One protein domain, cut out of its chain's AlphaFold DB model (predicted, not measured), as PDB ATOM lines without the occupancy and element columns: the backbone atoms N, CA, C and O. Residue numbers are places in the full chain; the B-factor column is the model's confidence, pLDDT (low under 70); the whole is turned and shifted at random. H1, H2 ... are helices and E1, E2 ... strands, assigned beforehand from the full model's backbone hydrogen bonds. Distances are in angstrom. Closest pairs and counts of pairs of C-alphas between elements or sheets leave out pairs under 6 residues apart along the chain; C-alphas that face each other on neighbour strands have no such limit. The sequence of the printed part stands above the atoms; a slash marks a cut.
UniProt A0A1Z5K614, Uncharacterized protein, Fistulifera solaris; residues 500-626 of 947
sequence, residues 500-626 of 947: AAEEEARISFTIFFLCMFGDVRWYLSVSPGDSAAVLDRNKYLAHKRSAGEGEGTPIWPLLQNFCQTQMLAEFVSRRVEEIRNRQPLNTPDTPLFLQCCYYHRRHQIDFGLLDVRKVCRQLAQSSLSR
ATOM      1  N   ALA A 500      20.350  16.646 243.076       79.25
ATOM      2  CA  ALA A 500      20.580  16.748 241.634       79.25
ATOM      3  C   ALA A 500      22.070  16.915 241.271       79.25
ATOM      4  O   ALA A 500      22.547  16.304 240.318       79.25
ATOM      5  N   ALA A 501      22.818  17.726 242.027       84.38
ATOM      6  CA  ALA A 501      24.263  17.877 241.829       84.38
ATOM      7  C   ALA A 501      25.047  16.665 242.360       84.38
ATOM      8  O   ALA A 501      26.073  16.298 241.793       84.38
ATOM      9  N   GLU A 502      24.553  16.029 243.423       85.31
ATOM     10  CA  GLU A 502      25.117  14.805 243.996       85.31
ATOM     11  C   GLU A 502      24.927  13.605 243.049       85.31
ATOM     12  O   GLU A 502      25.872  12.856 242.812       85.31
ATOM     13  N   GLU A 503      23.747  13.451 242.437       84.12
ATOM     14  CA  GLU A 503      23.458  12.404 241.450       84.12
ATOM     15  C   GLU A 503      24.360  12.541 240.215       84.12
ATOM     16  O   GLU A 503      25.011  11.572 239.826       84.12
ATOM     17  N   GLU A 504      24.475  13.741 239.631       87.94
ATOM     18  CA  GLU A 504      25.377  13.950 238.489       87.94
ATOM     19  C   GLU A 504      26.853  13.743 238.880       87.94
ATOM     20  O   GLU A 504      27.592  13.149 238.099       87.94
ATOM     21  N   ALA A 505      27.286  14.102 240.100       90.88
ATOM     22  CA  ALA A 505      28.641  13.791 240.571       90.88
ATOM     23  C   ALA A 505      28.891  12.275 240.644       90.88
ATOM     24  O   ALA A 505      29.902  11.788 240.132       90.88
ATOM     25  N   ARG A 506      27.955  11.511 241.224       90.25
ATOM     26  CA  ARG A 506      28.016  10.039 241.293       90.25
ATOM     27  C   ARG A 506      28.078   9.408 239.903       90.25
ATOM     28  O   ARG A 506      28.887   8.504 239.682       90.25
ATOM     29  N   ILE A 507      27.293   9.917 238.951       91.19
ATOM     30  CA  ILE A 507      27.328   9.503 237.541       91.19
ATOM     31  C   ILE A 507      28.710   9.781 236.927       91.19
ATOM     32  O   ILE A 507      29.303   8.866 236.357       91.19
ATOM     33  N   SER A 508      29.256  10.992 237.073       92.31
ATOM     34  CA  SER A 508      30.570  11.359 236.521       92.31
ATOM     35  C   SER A 508      31.704  10.480 237.059       92.31
ATOM     36  O   SER A 508      32.501   9.957 236.276       92.31
ATOM     37  N   PHE A 509      31.753  10.236 238.375       94.25
ATOM     38  CA  PHE A 509      32.730   9.308 238.958       94.25
ATOM     39  C   PHE A 509      32.513   7.868 238.469       94.25
ATOM     40  O   PHE A 509      33.479   7.199 238.109       94.25
ATOM     41  N   THR A 510      31.263   7.396 238.377       92.94
ATOM     42  CA  THR A 510      30.951   6.053 237.853       92.94
ATOM     43  C   THR A 510      31.453   5.880 236.414       92.94
ATOM     44  O   THR A 510      32.088   4.872 236.109       92.94
ATOM     45  N   ILE A 511      31.247   6.876 235.541       92.94
ATOM     46  CA  ILE A 511      31.753   6.881 234.156       92.94
ATOM     47  C   ILE A 511      33.284   6.793 234.137       92.94
ATOM     48  O   ILE A 511      33.834   5.956 233.421       92.94
ATOM     49  N   PHE A 512      33.973   7.599 234.953       93.31
ATOM     50  CA  PHE A 512      35.432   7.560 235.066       93.31
ATOM     51  C   PHE A 512      35.944   6.159 235.446       93.31
ATOM     52  O   PHE A 512      36.825   5.620 234.773       93.31
ATOM     53  N   PHE A 513      35.354   5.517 236.459       94.12
ATOM     54  CA  PHE A 513      35.756   4.169 236.870       94.12
ATOM     55  C   PHE A 513      35.413   3.088 235.841       94.12
ATOM     56  O   PHE A 513      36.207   2.167 235.641       94.12
ATOM     57  N   LEU A 514      34.277   3.200 235.146       92.75
ATOM     58  CA  LEU A 514      33.923   2.294 234.049       92.75
ATOM     59  C   LEU A 514      34.940   2.384 232.901       92.75
ATOM     60  O   LEU A 514      35.359   1.353 232.379       92.75
ATOM     61  N   CYS A 515      35.414   3.584 232.564       90.94
ATOM     62  CA  CYS A 515      36.515   3.753 231.617       90.94
ATOM     63  C   CYS A 515      37.862   3.252 232.174       90.94
ATOM     64  O   CYS A 515      38.691   2.764 231.407       90.94
ATOM     65  N   MET A 516      38.105   3.322 233.489       90.38
ATOM     66  CA  MET A 516      39.374   2.889 234.093       90.38
ATOM     67  C   MET A 516      39.500   1.358 234.233       90.38
ATOM     68  O   MET A 516      40.566   0.820 233.931       90.38
ATOM     69  N   PHE A 517      38.446   0.649 234.659       91.44
ATOM     70  CA  PHE A 517      38.455  -0.814 234.869       91.44
ATOM     71  C   PHE A 517      37.073  -1.501 234.718       91.44
ATOM     72  O   PHE A 517      36.834  -2.568 235.286       91.44
ATOM     73  N   GLY A 518      36.138  -0.928 233.954       87.81
ATOM     74  CA  GLY A 518      34.783  -1.477 233.794       87.81
ATOM     75  C   GLY A 518      34.714  -2.870 233.153       87.81
ATOM     76  O   GLY A 518      33.868  -3.678 233.552       87.81
ATOM     77  N   ASP A 519      35.599  -3.188 232.200       88.44
ATOM     78  CA  ASP A 519      35.644  -4.515 231.579       88.44
ATOM     79  C   ASP A 519      36.623  -5.459 232.291       88.44
ATOM     80  O   ASP A 519      37.836  -5.251 232.338       88.44
ATOM     81  N   VAL A 520      36.074  -6.573 232.769       85.88
ATOM     82  CA  VAL A 520      36.794  -7.686 233.398       85.88
ATOM     83  C   VAL A 520      37.853  -8.295 232.465       85.88
ATOM     84  O   VAL A 520      38.890  -8.780 232.923       85.88
ATOM     85  N   ARG A 521      37.641  -8.237 231.142       87.19
ATOM     86  CA  ARG A 521      38.584  -8.759 230.139       87.19
ATOM     87  C   ARG A 521      39.924  -8.018 230.130       87.19
ATOM     88  O   ARG A 521      40.911  -8.610 229.692       87.19
ATOM     89  N   TRP A 522      39.985  -6.774 230.611       88.31
ATOM     90  CA  TRP A 522      41.207  -5.962 230.596       88.31
ATOM     91  C   TRP A 522      42.268  -6.439 231.593       88.31
ATOM     92  O   TRP A 522      43.454  -6.290 231.319       88.31
ATOM     93  N   TYR A 523      41.859  -7.028 232.720       90.38
ATOM     94  CA  TYR A 523      42.758  -7.362 233.835       90.38
ATOM     95  C   TYR A 523      42.675  -8.813 234.322       90.38
ATOM     96  O   TYR A 523      43.506  -9.199 235.136       90.38
ATOM     97  N   LEU A 524      41.728  -9.638 233.856       89.81
ATOM     98  CA  LEU A 524      41.751 -11.077 234.153       89.81
ATOM     99  C   LEU A 524      42.484 -11.892 233.082       89.81
ATOM    100  O   LEU A 524      42.250 -11.729 231.878       89.81
ATOM    101  N   SER A 525      43.314 -12.826 233.533       86.62
ATOM    102  CA  SER A 525      43.834 -13.955 232.758       86.62
ATOM    103  C   SER A 525      43.311 -15.274 233.339       86.62
ATOM    104  O   SER A 525      42.951 -15.357 234.513       86.62
ATOM    105  N   VAL A 526      43.226 -16.307 232.499       83.38
ATOM    106  CA  VAL A 526      42.925 -17.684 232.916       83.38
ATOM    107  C   VAL A 526      44.126 -18.525 232.517       83.38
ATOM    108  O   VAL A 526      44.468 -18.579 231.334       83.38
ATOM    109  N   SER A 527      44.786 -19.141 233.494       75.69
ATOM    110  CA  SER A 527      45.944 -19.999 233.245       75.69
ATOM    111  C   SER A 527      45.485 -21.349 232.682       75.69
ATOM    112  O   SER A 527      44.565 -21.949 233.238       75.69
ATOM    113  N   PRO A 528      46.098 -21.876 231.606       60.16
ATOM    114  CA  PRO A 528      45.707 -23.166 231.044       60.16
ATOM    115  C   PRO A 528      45.996 -24.296 232.043       60.16
ATOM    116  O   PRO A 528      47.145 -24.679 232.243       60.16
ATOM    117  N   GLY A 529      44.938 -24.815 232.671       62.59
ATOM    118  CA  GLY A 529      44.994 -25.875 233.685       62.59
ATOM    119  C   GLY A 529      44.384 -25.489 235.038       62.59
ATOM    120  O   GLY A 529      43.977 -26.380 235.776       62.59
ATOM    121  N   ASP A 530      44.244 -24.193 235.336       61.22
ATOM    122  CA  ASP A 530      43.558 -23.703 236.537       61.22
ATOM    123  C   ASP A 530      42.234 -23.024 236.149       61.22
ATOM    124  O   ASP A 530      42.166 -22.221 235.220       61.22
ATOM    125  N   SER A 531      41.153 -23.364 236.853       63.19
ATOM    126  CA  SER A 531      39.828 -22.768 236.626       63.19
ATOM    127  C   SER A 531      39.646 -21.421 237.338       63.19
ATOM    128  O   SER A 531      38.612 -20.769 237.166       63.19
ATOM    129  N   ALA A 532      40.614 -20.989 238.150       71.25
ATOM    130  CA  ALA A 532      40.621 -19.670 238.768       71.25
ATOM    131  C   ALA A 532      41.130 -18.592 237.793       71.25
ATOM    132  O   ALA A 532      42.247 -18.657 237.284       71.25
ATOM    133  N   ALA A 533      40.317 -17.558 237.563       81.00
ATOM    134  CA  ALA A 533      40.767 -16.355 236.870       81.00
ATOM    135  C   ALA A 533      41.575 -15.462 237.828       81.00
ATOM    136  O   ALA A 533      41.136 -15.206 238.951       81.00
ATOM    137  N   VAL A 534      42.735 -14.977 237.381       85.50
ATOM    138  CA  VAL A 534      43.717 -14.240 238.197       85.50
ATOM    139  C   VAL A 534      43.945 -12.833 237.630       85.50
ATOM    140  O   VAL A 534      43.797 -12.600 236.431       85.50
ATOM    141  N   LEU A 535      44.293 -11.880 238.503       88.44
ATOM    142  CA  LEU A 535      44.655 -10.509 238.132       88.44
ATOM    143  C   LEU A 535      46.004 -10.459 237.391       88.44
ATOM    144  O   LEU A 535      47.064 -10.617 237.997       88.44
ATOM    145  N   ASP A 536      45.961 -10.143 236.099       90.44
ATOM    146  CA  ASP A 536      47.123  -9.857 235.260       90.44
ATOM    147  C   ASP A 536      47.338  -8.342 235.116       90.44
ATOM    148  O   ASP A 536      46.676  -7.639 234.343       90.44
ATOM    149  N   ARG A 537      48.309  -7.838 235.882       92.00
ATOM    150  CA  ARG A 537      48.707  -6.423 235.902       92.00
ATOM    151  C   ARG A 537      49.372  -5.977 234.597       92.00
ATOM    152  O   ARG A 537      49.190  -4.835 234.180       92.00
ATOM    153  N   ASN A 538      50.115  -6.868 233.940       90.75
ATOM    154  CA  ASN A 538      50.841  -6.548 232.711       90.75
ATOM    155  C   ASN A 538      49.867  -6.418 231.540       90.75
ATOM    156  O   ASN A 538      49.948  -5.455 230.777       90.75
ATOM    157  N   LYS A 539      48.890  -7.328 231.450       92.06
ATOM    158  CA  LYS A 539      47.779  -7.252 230.496       92.06
ATOM    159  C   LYS A 539      46.982  -5.955 230.650       92.06
ATOM    160  O   LYS A 539      46.708  -5.299 229.646       92.06
ATOM    161  N   TYR A 540      46.679  -5.555 231.888       92.00
ATOM    162  CA  TYR A 540      45.972  -4.304 232.171       92.00
ATOM    163  C   TYR A 540      46.725  -3.075 231.638       92.00
ATOM    164  O   TYR A 540      46.159  -2.287 230.877       92.00
ATOM    165  N   LEU A 541      48.014  -2.937 231.973       91.81
ATOM    166  CA  LEU A 541      48.839  -1.816 231.505       91.81
ATOM    167  C   LEU A 541      49.066  -1.841 229.985       91.81
ATOM    168  O   LEU A 541      49.035  -0.789 229.348       91.81
ATOM    169  N   ALA A 542      49.252  -3.021 229.384       90.25
ATOM    170  CA  ALA A 542      49.402  -3.166 227.936       90.25
ATOM    171  C   ALA A 542      48.127  -2.747 227.186       90.25
ATOM    172  O   ALA A 542      48.202  -1.976 226.228       90.25
ATOM    173  N   HIS A 543      46.955  -3.181 227.664       89.25
ATOM    174  CA  HIS A 543      45.666  -2.753 227.127       89.25
ATOM    175  C   HIS A 543      45.498  -1.230 227.245       89.25
ATOM    176  O   HIS A 543      45.180  -0.566 226.258       89.25
ATOM    177  N   LYS A 544      45.776  -0.658 228.422       88.31
ATOM    178  CA  LYS A 544      45.678   0.790 228.665       88.31
ATOM    179  C   LYS A 544      46.586   1.613 227.747       88.31
ATOM    180  O   LYS A 544      46.104   2.543 227.106       88.31
ATOM    181  N   ARG A 545      47.840   1.185 227.564       87.25
ATOM    182  CA  ARG A 545      48.774   1.789 226.600       87.25
ATOM    183  C   ARG A 545      48.241   1.715 225.160       87.25
ATOM    184  O   ARG A 545      48.354   2.694 224.430       87.25
ATOM    185  N   SER A 546      47.629   0.595 224.756       84.38
ATOM    186  CA  SER A 546      47.033   0.448 223.413       84.38
ATOM    187  C   SER A 546      45.772   1.299 223.193       84.38
ATOM    188  O   SER A 546      45.491   1.690 222.065       84.38
ATOM    189  N   ALA A 547      45.056   1.646 224.267       81.06
ATOM    190  CA  ALA A 547      43.878   2.516 224.247       81.06
ATOM    191  C   ALA A 547      44.213   4.026 224.222       81.06
ATOM    192  O   ALA A 547      43.312   4.851 224.351       81.06
ATOM    193  N   GLY A 548      45.491   4.402 224.082       77.31
ATOM    194  CA  GLY A 548      45.950   5.796 224.050       77.31
ATOM    195  C   GLY A 548      46.313   6.390 225.417       77.31
ATOM    196  O   GLY A 548      46.957   7.436 225.473       77.31
ATOM    197  N   GLU A 549      45.997   5.710 226.521       79.81
ATOM    198  CA  GLU A 549      46.419   6.088 227.878       79.81
ATOM    199  C   GLU A 549      47.847   5.574 228.134       79.81
ATOM    200  O   GLU A 549      48.057   4.632 228.892       79.81
ATOM    201  N   GLY A 550      48.831   6.141 227.422       77.56
ATOM    202  CA  GLY A 550      50.259   5.802 227.520       77.56
ATOM    203  C   GLY A 550      51.108   6.873 228.221       77.56
ATOM    204  O   GLY A 550      50.583   7.848 228.751       77.56
ATOM    205  N   GLU A 551      52.436   6.726 228.175       75.69
ATOM    206  CA  GLU A 551      53.427   7.528 228.932       75.69
ATOM    207  C   GLU A 551      53.350   9.053 228.750       75.69
ATOM    208  O   GLU A 551      53.779   9.792 229.632       75.69
ATOM    209  N   GLY A 552      52.774   9.536 227.646       68.94
ATOM    210  CA  GLY A 552      52.528  10.962 227.425       68.94
ATOM    211  C   GLY A 552      51.299  11.531 228.148       68.94
ATOM    212  O   GLY A 552      51.083  12.736 228.077       68.94
ATOM    213  N   THR A 553      50.476  10.706 228.807       77.88
ATOM    214  CA  THR A 553      49.196  11.118 229.418       77.88
ATOM    215  C   THR A 553      49.311  11.348 230.933       77.88
ATOM    216  O   THR A 553      50.040  10.620 231.610       77.88
ATOM    217  N   PRO A 554      48.561  12.309 231.516       74.38
ATOM    218  CA  PRO A 554      48.675  12.644 232.941       74.38
ATOM    219  C   PRO A 554      48.141  11.528 233.854       74.38
ATOM    220  O   PRO A 554      48.536  11.425 235.013       74.38
ATOM    221  N   ILE A 555      47.274  10.661 233.320       85.31
ATOM    222  CA  ILE A 555      46.709   9.506 234.024       85.31
ATOM    223  C   ILE A 555      47.672   8.305 234.077       85.31
ATOM    224  O   ILE A 555      47.502   7.433 234.924       85.31
ATOM    225  N   TRP A 556      48.707   8.237 233.232       89.06
ATOM    226  CA  TRP A 556      49.559   7.043 233.141       89.06
ATOM    227  C   TRP A 556      50.279   6.658 234.446       89.06
ATOM    228  O   TRP A 556      50.164   5.494 234.840       89.06
ATOM    229  N   PRO A 557      50.931   7.576 235.191       89.44
ATOM    230  CA  PRO A 557      51.550   7.208 236.465       89.44
ATOM    231  C   PRO A 557      50.508   6.773 237.509       89.44
ATOM    232  O   PRO A 557      50.809   5.969 238.390       89.44
ATOM    233  N   LEU A 558      49.254   7.236 237.384       91.00
ATOM    234  CA  LEU A 558      48.163   6.803 238.255       91.00
ATOM    235  C   LEU A 558      47.770   5.360 237.941       91.00
ATOM    236  O   LEU A 558      47.602   4.577 238.866       91.00
ATOM    237  N   LEU A 559      47.678   4.987 236.662       91.56
ATOM    238  CA  LEU A 559      47.403   3.608 236.243       91.56
ATOM    239  C   LEU A 559      48.514   2.644 236.696       91.56
ATOM    240  O   LEU A 559      48.212   1.532 237.134       91.56
ATOM    241  N   GLN A 560      49.778   3.083 236.643       91.62
ATOM    242  CA  GLN A 560      50.933   2.325 237.142       91.62
ATOM    243  C   GLN A 560      50.891   2.114 238.664       91.62
ATOM    244  O   GLN A 560      51.154   1.005 239.124       91.62
ATOM    245  N   ASN A 561      50.532   3.139 239.447       92.44
ATOM    246  CA  ASN A 561      50.341   2.989 240.893       92.44
ATOM    247  C   ASN A 561      49.115   2.106 241.194       92.44
ATOM    248  O   ASN A 561      49.209   1.138 241.947       92.44
ATOM    249  N   PHE A 562      47.974   2.399 240.561       93.38
ATOM    250  CA  PHE A 562      46.692   1.733 240.790       93.38
ATOM    251  C   PHE A 562      46.759   0.221 240.542       93.38
ATOM    252  O   PHE A 562      46.225  -0.551 241.340       93.38
ATOM    253  N   CYS A 563      47.467  -0.238 239.501       92.50
ATOM    254  CA  CYS A 563      47.576  -1.673 239.215       92.50
ATOM    255  C   CYS A 563      48.351  -2.467 240.289       92.50
ATOM    256  O   CYS A 563      48.261  -3.696 240.336       92.50
ATOM    257  N   GLN A 564      49.119  -1.787 241.147       92.06
ATOM    258  CA  GLN A 564      49.865  -2.390 242.254       92.06
ATOM    259  C   GLN A 564      49.064  -2.425 243.568       92.06
ATOM    260  O   GLN A 564      49.456  -3.150 244.480       92.06
ATOM    261  N   THR A 565      47.941  -1.704 243.654       93.81
ATOM    262  CA  THR A 565      47.178  -1.524 244.901       93.81
ATOM    263  C   THR A 565      46.525  -2.796 245.441       93.81
ATOM    264  O   THR A 565      46.072  -3.669 244.690       93.81
ATOM    265  N   GLN A 566      46.393  -2.858 246.768       92.12
ATOM    266  CA  GLN A 566      45.568  -3.860 247.445       92.12
ATOM    267  C   GLN A 566      44.079  -3.640 247.137       92.12
ATOM    268  O   GLN A 566      43.342  -4.602 246.924       92.12
ATOM    269  N   MET A 567      43.649  -2.378 247.041       92.19
ATOM    270  CA  MET A 567      42.293  -1.973 246.668       92.19
ATOM    271  C   MET A 567      41.814  -2.599 245.346       92.19
ATOM    272  O   MET A 567      40.705  -3.139 245.301       92.19
ATOM    273  N   LEU A 568      42.637  -2.577 244.287       92.50
ATOM    274  CA  LEU A 568      42.302  -3.241 243.024       92.50
ATOM    275  C   LEU A 568      42.277  -4.765 243.180       92.50
ATOM    276  O   LEU A 568      41.339  -5.403 242.707       92.50
ATOM    277  N   ALA A 569      43.277  -5.359 243.839       91.31
ATOM    278  CA  ALA A 569      43.346  -6.811 244.017       91.31
ATOM    279  C   ALA A 569      42.096  -7.367 244.726       91.31
ATOM    280  O   ALA A 569      41.509  -8.350 244.271       91.31
ATOM    281  N   GLU A 570      41.639  -6.689 245.778       89.75
ATOM    282  CA  GLU A 570      40.449  -7.067 246.542       89.75
ATOM    283  C   GLU A 570      39.144  -6.841 245.753       89.75
ATOM    284  O   GLU A 570      38.240  -7.680 245.783       89.75
ATOM    285  N   PHE A 571      39.045  -5.756 244.971       90.06
ATOM    286  CA  PHE A 571      37.934  -5.563 244.030       90.06
ATOM    287  C   PHE A 571      37.861  -6.702 242.998       90.06
ATOM    288  O   PHE A 571      36.785  -7.251 242.755       90.06
ATOM    289  N   VAL A 572      39.000  -7.091 242.416       89.69
ATOM    290  CA  VAL A 572      39.061  -8.162 241.412       89.69
ATOM    291  C   VAL A 572      38.716  -9.520 242.026       89.69
ATOM    292  O   VAL A 572      37.950 -10.266 241.419       89.69
ATOM    293  N   SER A 573      39.189  -9.811 243.242       87.56
ATOM    294  CA  SER A 573      38.814 -11.014 244.004       87.56
ATOM    295  C   SER A 573      37.289 -11.143 244.136       87.56
ATOM    296  O   SER A 573      36.694 -12.134 243.700       87.56
ATOM    297  N   ARG A 574      36.625 -10.074 244.599       83.25
ATOM    298  CA  ARG A 574      35.158 -10.020 244.738       83.25
ATOM    299  C   ARG A 574      34.430 -10.139 243.400       83.25
ATOM    300  O   ARG A 574      33.398 -10.800 243.329       83.25
ATOM    301  N   ARG A 575      34.971  -9.562 242.320       84.00
ATOM    302  CA  ARG A 575      34.418  -9.725 240.963       84.00
ATOM    303  C   ARG A 575      34.520 -11.162 240.447       84.00
ATOM    304  O   ARG A 575      33.596 -11.627 239.780       84.00
ATOM    305  N   VAL A 576      35.605 -11.878 240.743       84.88
ATOM    306  CA  VAL A 576      35.752 -13.300 240.385       84.88
ATOM    307  C   VAL A 576      34.747 -14.157 241.159       84.88
ATOM    308  O   VAL A 576      34.117 -15.038 240.571       84.88
ATOM    309  N   GLU A 577      34.533 -13.869 242.444       81.50
ATOM    310  CA  GLU A 577      33.523 -14.544 243.265       81.50
ATOM    311  C   GLU A 577      32.081 -14.256 242.796       81.50
ATOM    312  O   GLU A 577      31.286 -15.185 242.649       81.50
ATOM    313  N   GLU A 578      31.750 -13.006 242.467       77.69
ATOM    314  CA  GLU A 578      30.458 -12.608 241.883       77.69
ATOM    315  C   GLU A 578      30.148 -13.397 240.595       77.69
ATOM    316  O   GLU A 578      29.053 -13.946 240.437       77.69
ATOM    317  N   ILE A 579      31.132 -13.505 239.692       76.62
ATOM    318  CA  ILE A 579      31.018 -14.258 238.433       76.62
ATOM    319  C   ILE A 579      30.849 -15.761 238.703       76.62
ATOM    320  O   ILE A 579      30.009 -16.403 238.066       76.62
ATOM    321  N   ARG A 580      31.605 -16.322 239.658       78.44
ATOM    322  CA  ARG A 580      31.504 -17.730 240.076       78.44
ATOM    323  C   ARG A 580      30.115 -18.054 240.632       78.44
ATOM    324  O   ARG A 580      29.529 -19.065 240.254       78.44
ATOM    325  N   ASN A 581      29.581 -17.176 241.478       73.56
ATOM    326  CA  ASN A 581      28.332 -17.387 242.207       73.56
ATOM    327  C   ASN A 581      27.069 -17.058 241.385       73.56
ATOM    328  O   ASN A 581      25.963 -17.308 241.860       73.56
ATOM    329  N   ARG A 582      27.215 -16.519 240.160       65.62
ATOM    330  CA  ARG A 582      26.123 -16.205 239.209       65.62
ATOM    331  C   ARG A 582      24.934 -15.464 239.842       65.62
ATOM    332  O   ARG A 582      23.781 -15.761 239.524       65.62
ATOM    333  N   GLN A 583      25.190 -14.519 240.750       59.47
ATOM    334  CA  GLN A 583      24.100 -13.841 241.454       59.47
ATOM    335  C   GLN A 583      23.195 -13.047 240.485       59.47
ATOM    336  O   GLN A 583      23.688 -12.463 239.515       59.47
ATOM    337  N   PRO A 584      21.866 -13.017 240.711       53.66
ATOM    338  CA  PRO A 584      20.938 -12.268 239.870       53.66
ATOM    339  C   PRO A 584      21.084 -10.756 240.110       53.66
ATOM    340  O   PRO A 584      20.552 -10.207 241.067       53.66
ATOM    341  N   LEU A 585      21.786 -10.076 239.202       55.91
ATOM    342  CA  LEU A 585      22.201  -8.666 239.322       55.91
ATOM    343  C   LEU A 585      21.111  -7.615 239.014       55.91
ATOM    344  O   LEU A 585      21.398  -6.420 239.027       55.91
ATOM    345  N   ASN A 586      19.865  -8.028 238.766       51.03
ATOM    346  CA  ASN A 586      18.747  -7.136 238.419       51.03
ATOM    347  C   ASN A 586      17.849  -6.786 239.627       51.03
ATOM    348  O   ASN A 586      16.633  -6.658 239.478       51.03
ATOM    349  N   THR A 587      18.416  -6.650 240.826       56.91
ATOM    350  CA  THR A 587      17.719  -6.044 241.973       56.91
ATOM    351  C   THR A 587      17.922  -4.521 241.971       56.91
ATOM    352  O   THR A 587      18.969  -4.041 241.528       56.91
ATOM    353  N   PRO A 588      16.949  -3.718 242.445       52.78
ATOM    354  CA  PRO A 588      17.062  -2.256 242.418       52.78
ATOM    355  C   PRO A 588      18.162  -1.688 243.333       52.78
ATOM    356  O   PRO A 588      18.569  -0.548 243.128       52.78
ATOM    357  N   ASP A 589      18.670  -2.472 244.291       56.78
ATOM    358  CA  ASP A 589      19.807  -2.105 245.151       56.78
ATOM    359  C   ASP A 589      21.188  -2.312 244.492       56.78
ATOM    360  O   ASP A 589      22.206  -1.935 245.074       56.78
ATOM    361  N   THR A 590      21.269  -2.914 243.297       71.56
ATOM    362  CA  THR A 590      22.549  -3.128 242.600       71.56
ATOM    363  C   THR A 590      23.209  -1.779 242.260       71.56
ATOM    364  O   THR A 590      22.600  -0.992 241.536       71.56
ATOM    365  N   PRO A 591      24.459  -1.499 242.682       79.12
ATOM    366  CA  PRO A 591      25.157  -0.252 242.358       79.12
ATOM    367  C   PRO A 591      25.262   0.050 240.860       79.12
ATOM    368  O   PRO A 591      25.505  -0.850 240.051       79.12
ATOM    369  N   LEU A 592      25.162   1.337 240.501       84.56
ATOM    370  CA  LEU A 592      25.146   1.824 239.114       84.56
ATOM    371  C   LEU A 592      26.320   1.289 238.275       84.56
ATOM    372  O   LEU A 592      26.122   0.869 237.137       84.56
ATOM    373  N   PHE A 593      27.522   1.218 238.855       88.88
ATOM    374  CA  PHE A 593      28.704   0.623 238.225       88.88
ATOM    375  C   PHE A 593      28.475  -0.838 237.790       88.88
ATOM    376  O   PHE A 593      28.757  -1.200 236.647       88.88
ATOM    377  N   LEU A 594      27.908  -1.681 238.666       86.38
ATOM    378  CA  LEU A 594      27.614  -3.083 238.347       86.38
ATOM    379  C   LEU A 594      26.521  -3.190 237.271       86.38
ATOM    380  O   LEU A 594      26.678  -3.978 236.333       86.38
ATOM    381  N   GLN A 595      25.466  -2.369 237.368       85.31
ATOM    382  CA  GLN A 595      24.392  -2.305 236.368       85.31
ATOM    383  C   GLN A 595      24.948  -1.971 234.973       85.31
ATOM    384  O   GLN A 595      24.630  -2.653 233.998       85.31
ATOM    385  N   CYS A 596      25.837  -0.975 234.880       88.56
ATOM    386  CA  CYS A 596      26.482  -0.581 233.628       88.56
ATOM    387  C   CYS A 596      27.366  -1.701 233.060       88.56
ATOM    388  O   CYS A 596      27.214  -2.063 231.893       88.56
ATOM    389  N   CYS A 597      28.239  -2.309 233.877       88.12
ATOM    390  CA  CYS A 597      29.067  -3.446 233.456       88.12
ATOM    391  C   CYS A 597      28.228  -4.606 232.892       88.12
ATOM    392  O   CYS A 597      28.614  -5.223 231.895       88.12
ATOM    393  N   TYR A 598      27.088  -4.915 233.521       85.38
ATOM    394  CA  TYR A 598      26.174  -5.953 233.048       85.38
ATOM    395  C   TYR A 598      25.487  -5.556 231.734       85.38
ATOM    396  O   TYR A 598      25.442  -6.368 230.810       85.38
ATOM    397  N   TYR A 599      25.012  -4.312 231.614       86.69
ATOM    398  CA  TYR A 599      24.366  -3.808 230.401       86.69
ATOM    399  C   TYR A 599      25.303  -3.862 229.186       86.69
ATOM    400  O   TYR A 599      24.950  -4.464 228.171       86.69
ATOM    401  N   HIS A 600      26.526  -3.330 229.312       88.25
ATOM    402  CA  HIS A 600      27.545  -3.391 228.256       88.25
ATOM    403  C   HIS A 600      27.836  -4.836 227.825       88.25
ATOM    404  O   HIS A 600      27.824  -5.143 226.633       88.25
ATOM    405  N   ARG A 601      28.009  -5.755 228.787       85.12
ATOM    406  CA  ARG A 601      28.250  -7.181 228.506       85.12
ATOM    407  C   ARG A 601      27.061  -7.857 227.815       85.12
ATOM    408  O   ARG A 601      27.272  -8.662 226.913       85.12
ATOM    409  N   ARG A 602      25.827  -7.553 228.231       85.31
ATOM    410  CA  ARG A 602      24.596  -8.144 227.678       85.31
ATOM    411  C   ARG A 602      24.310  -7.667 226.254       85.31
ATOM    412  O   ARG A 602      23.868  -8.466 225.436       85.31
ATOM    413  N   HIS A 603      24.549  -6.388 225.977       86.38
ATOM    414  CA  HIS A 603      24.278  -5.766 224.679       86.38
ATOM    415  C   HIS A 603      25.495  -5.735 223.739       86.38
ATOM    416  O   HIS A 603      25.371  -5.237 222.626       86.38
ATOM    417  N   GLN A 604      26.644  -6.280 224.164       84.56
ATOM    418  CA  GLN A 604      27.910  -6.283 223.414       84.56
ATOM    419  C   GLN A 604      28.359  -4.870 222.988       84.56
ATOM    420  O   GLN A 604      28.894  -4.675 221.903       84.56
ATOM    421  N   ILE A 605      28.137  -3.881 223.861       88.75
ATOM    422  CA  ILE A 605      28.526  -2.482 223.639       88.75
ATOM    423  C   ILE A 605      29.924  -2.267 224.216       88.75
ATOM    424  O   ILE A 605      30.157  -2.545 225.397       88.75
ATOM    425  N   ASP A 606      30.834  -1.718 223.416       84.38
ATOM    426  CA  ASP A 606      32.196  -1.417 223.850       84.38
ATOM    427  C   ASP A 606      32.245  -0.396 224.998       84.38
ATOM    428  O   ASP A 606      31.392   0.481 225.145       84.38
ATOM    429  N   PHE A 607      33.289  -0.487 225.822       86.31
ATOM    430  CA  PHE A 607      33.518   0.401 226.970       86.31
ATOM    431  C   PHE A 607      34.178   1.739 226.563       86.31
ATOM    432  O   PHE A 607      34.998   2.299 227.291       86.31
ATOM    433  N   GLY A 608      33.829   2.263 225.382       84.25
ATOM    434  CA  GLY A 608      34.281   3.570 224.905       84.25
ATOM    435  C   GLY A 608      33.638   4.718 225.691       84.25
ATOM    436  O   GLY A 608      32.471   4.634 226.075       84.25
ATOM    437  N   LEU A 609      34.375   5.817 225.901       85.06
ATOM    438  CA  LEU A 609      33.941   6.950 226.737       85.06
ATOM    439  C   LEU A 609      32.549   7.483 226.357       85.06
ATOM    440  O   LEU A 609      31.734   7.756 227.237       85.06
ATOM    441  N   LEU A 610      32.248   7.606 225.060       86.50
ATOM    442  CA  LEU A 610      30.953   8.108 224.590       86.50
ATOM    443  C   LEU A 610      29.795   7.152 224.901       86.50
ATOM    444  O   LEU A 610      28.714   7.614 225.262       86.50
ATOM    445  N   ASP A 611      30.001   5.843 224.778       87.44
ATOM    446  CA  ASP A 611      28.933   4.856 224.941       87.44
ATOM    447  C   ASP A 611      28.704   4.511 226.412       87.44
ATOM    448  O   ASP A 611      27.556   4.511 226.853       87.44
ATOM    449  N   VAL A 612      29.774   4.404 227.208       89.75
ATOM    450  CA  VAL A 612      29.701   4.364 228.681       89.75
ATOM    451  C   VAL A 612      28.935   5.580 229.213       89.75
ATOM    452  O   VAL A 612      28.039   5.436 230.044       89.75
ATOM    453  N   ARG A 613      29.219   6.783 228.696       90.62
ATOM    454  CA  ARG A 613      28.551   8.033 229.101       90.62
ATOM    455  C   ARG A 613      27.063   8.071 228.731       90.62
ATOM    456  O   ARG A 613      26.277   8.616 229.505       90.62
ATOM    457  N   LYS A 614      26.659   7.482 227.596       89.31
ATOM    458  CA  LYS A 614      25.240   7.315 227.214       89.31
ATOM    459  C   LYS A 614      24.539   6.295 228.116       89.31
ATOM    460  O   LYS A 614      23.537   6.633 228.741       89.31
ATOM    461  N   VAL A 615      25.084   5.079 228.213       89.75
ATOM    462  CA  VAL A 615      24.503   3.956 228.968       89.75
ATOM    463  C   VAL A 615      24.376   4.302 230.450       89.75
ATOM    464  O   VAL A 615      23.299   4.142 231.023       89.75
ATOM    465  N   CYS A 616      25.429   4.847 231.064       89.31
ATOM    466  CA  CYS A 616      25.419   5.207 232.480       89.31
ATOM    467  C   CYS A 616      24.358   6.271 232.797       89.31
ATOM    468  O   CYS A 616      23.650   6.141 233.794       89.31
ATOM    469  N   ARG A 617      24.183   7.291 231.938       89.75
ATOM    470  CA  ARG A 617      23.114   8.289 232.117       89.75
ATOM    471  C   ARG A 617      21.721   7.720 231.870       89.75
ATOM    472  O   ARG A 617      20.808   8.060 232.615       89.75
ATOM    473  N   GLN A 618      21.544   6.844 230.883       87.81
ATOM    474  CA  GLN A 618      20.259   6.187 230.623       87.81
ATOM    475  C   GLN A 618      19.827   5.302 231.805       87.81
ATOM    476  O   GLN A 618      18.684   5.382 232.254       87.81
ATOM    477  N   LEU A 619      20.748   4.502 232.352       84.88
ATOM    478  CA  LEU A 619      20.484   3.672 233.528       84.88
ATOM    479  C   LEU A 619      20.236   4.532 234.775       84.88
ATOM    480  O   LEU A 619      19.257   4.294 235.483       84.88
ATOM    481  N   ALA A 620      21.017   5.594 234.995       81.12
ATOM    482  CA  ALA A 620      20.786   6.526 236.100       81.12
ATOM    483  C   ALA A 620      19.421   7.239 236.011       81.12
ATOM    484  O   ALA A 620      18.727   7.344 237.019       81.12
ATOM    485  N   GLN A 621      18.965   7.630 234.815       76.44
ATOM    486  CA  GLN A 621      17.615   8.177 234.606       76.44
ATOM    487  C   GLN A 621      16.501   7.173 234.934       76.44
ATOM    488  O   GLN A 621      15.440   7.574 235.409       76.44
ATOM    489  N   SER A 622      16.732   5.875 234.703       67.69
ATOM    490  CA  SER A 622      15.802   4.812 235.115       67.69
ATOM    491  C   SER A 622      15.873   4.482 236.614       67.69
ATOM    492  O   SER A 622      14.941   3.881 237.157       67.69
ATOM    493  N   SER A 623      16.950   4.895 237.295       63.50
ATOM    494  CA  SER A 623      17.176   4.627 238.714       63.50
ATOM    495  C   SER A 623      16.193   5.384 239.612       63.50
ATOM    496  O   SER A 623      15.723   6.486 239.313       63.50
ATOM    497  N   LEU A 624      15.856   4.776 240.747       56.00
ATOM    498  CA  LEU A 624      14.797   5.278 241.624       56.00
ATOM    499  C   LEU A 624      15.238   6.464 242.494       56.00
ATOM    500  O   LEU A 624      14.385   7.248 242.916       56.00
ATOM    501  N   SER A 625      16.548   6.658 242.671       55.59
ATOM    502  CA  SER A 625      17.151   7.801 243.372       55.59
ATOM    503  C   SER A 625      16.645   9.142 242.830       55.59
ATOM    504  O   SER A 625      16.246  10.012 243.604       55.59
ATOM    505  N   ARG A 626      16.522   9.265 241.499       56.91
ATOM    506  CA  ARG A 626      16.021  10.476 240.831       56.91
ATOM    507  C   ARG A 626      14.566  10.814 241.199       56.91
ATOM    508  O   ARG A 626      14.195  11.986 241.221       56.91
TER     509      ARG A 626
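Overview. This is residues 500 to 626 of the 947 residues of an uncharacterized protein of Fistulifera solaris (UniProt A0A1Z5K614). Two groups of parts make this domain: at one end three helices, H1, H5 and H6, each touching the other two and crossing at steep tilts; at the other end a looser group, in which H4 runs past strand E2 of the small hairpin E1 and E2, and H2 and H3 stand next to each other running opposite ways. H1 is the longest helix, and its last residue, Phe 517, points toward the looser group. The printed part has 127 residues with six named helices and two named strands, in the order H1 E1 E2 H2 H3 H4 H5 H6; the two strands form one antiparallel sheet, order E1 - E2, and the class is mostly helix. The whole is compact, with a radius of gyration of the C-alphas of 15.3 A, and spans 43 by 39 by 27 A.

Along the chain. H1, residues 500 to 517, begins at C-alpha 500 (20.580, 16.748, 241.634) and is 26.0 A long. E1, residues 524 to 526, is 6.8 A long, and E2, residues 533 to 535, is 7.1 A long. H2 is residues 537 to 546, 14.4 A, and H3 is residues 556 to 562, 9.7 A. H4, residues 566 to 581, begins at C-alpha 566 (45.568, -3.860, 247.445) and is 22.5 A long. H5 is residues 592 to 603, 16.3 A. H6, residues 609 to 622, is 20.1 A long and ends at C-alpha 622 (15.802, 4.812, 235.115).

Arrangement. H1 touches H6 with residues 507 to 515 alone, closest at the C-alphas of Ile 511 and Arg 613, 6.1 A, opposite ways at a steep tilt of 42 degrees. H1 touches H5 with residues 510 to 514 alone, closest at the C-alphas of Thr 510 and Phe 593, 5.9 A, the same way at a steep tilt of 54 degrees. H5 and H6 touch, closest at the C-alphas of Cys 596 and Cys 616, 6.0 A, opposite ways at a tilt of 67 degrees, only just steep. The packing of these helices is mostly crossed, with no pair at a shallow tilt. In the hairpin E1 and E2, N 525 and O 534 are within hydrogen-bond range at 2.9 A, as are N 534 and O 525 at 2.9 A. The closest C-alphas of E2 and H4 are those of Ala 533 and Val 576, 6.8 A apart. H2 and H3 are close but not clearly touching, closest at the C-alphas of Leu 541 and Gln 560, 7.3 A, opposite ways at a shallow tilt of 22 degrees. H4 and H6 are apart. In H1, H2, H3, H4, H5 and H6 every O i to N i+4 pair is within hydrogen-bond range.

Size, cuts and confidence. The two C-alphas farthest apart are those of Ala 500 and Gly 529, 49.8 A, while those of Ala 500 and Arg 626 are 7.8 A apart. The printed part has no cut, and no link is long. The mean pLDDT of the printed part is 82.8; it is under 70 at residues 528 to 531, 552, 582 to 589 and 622 to 626.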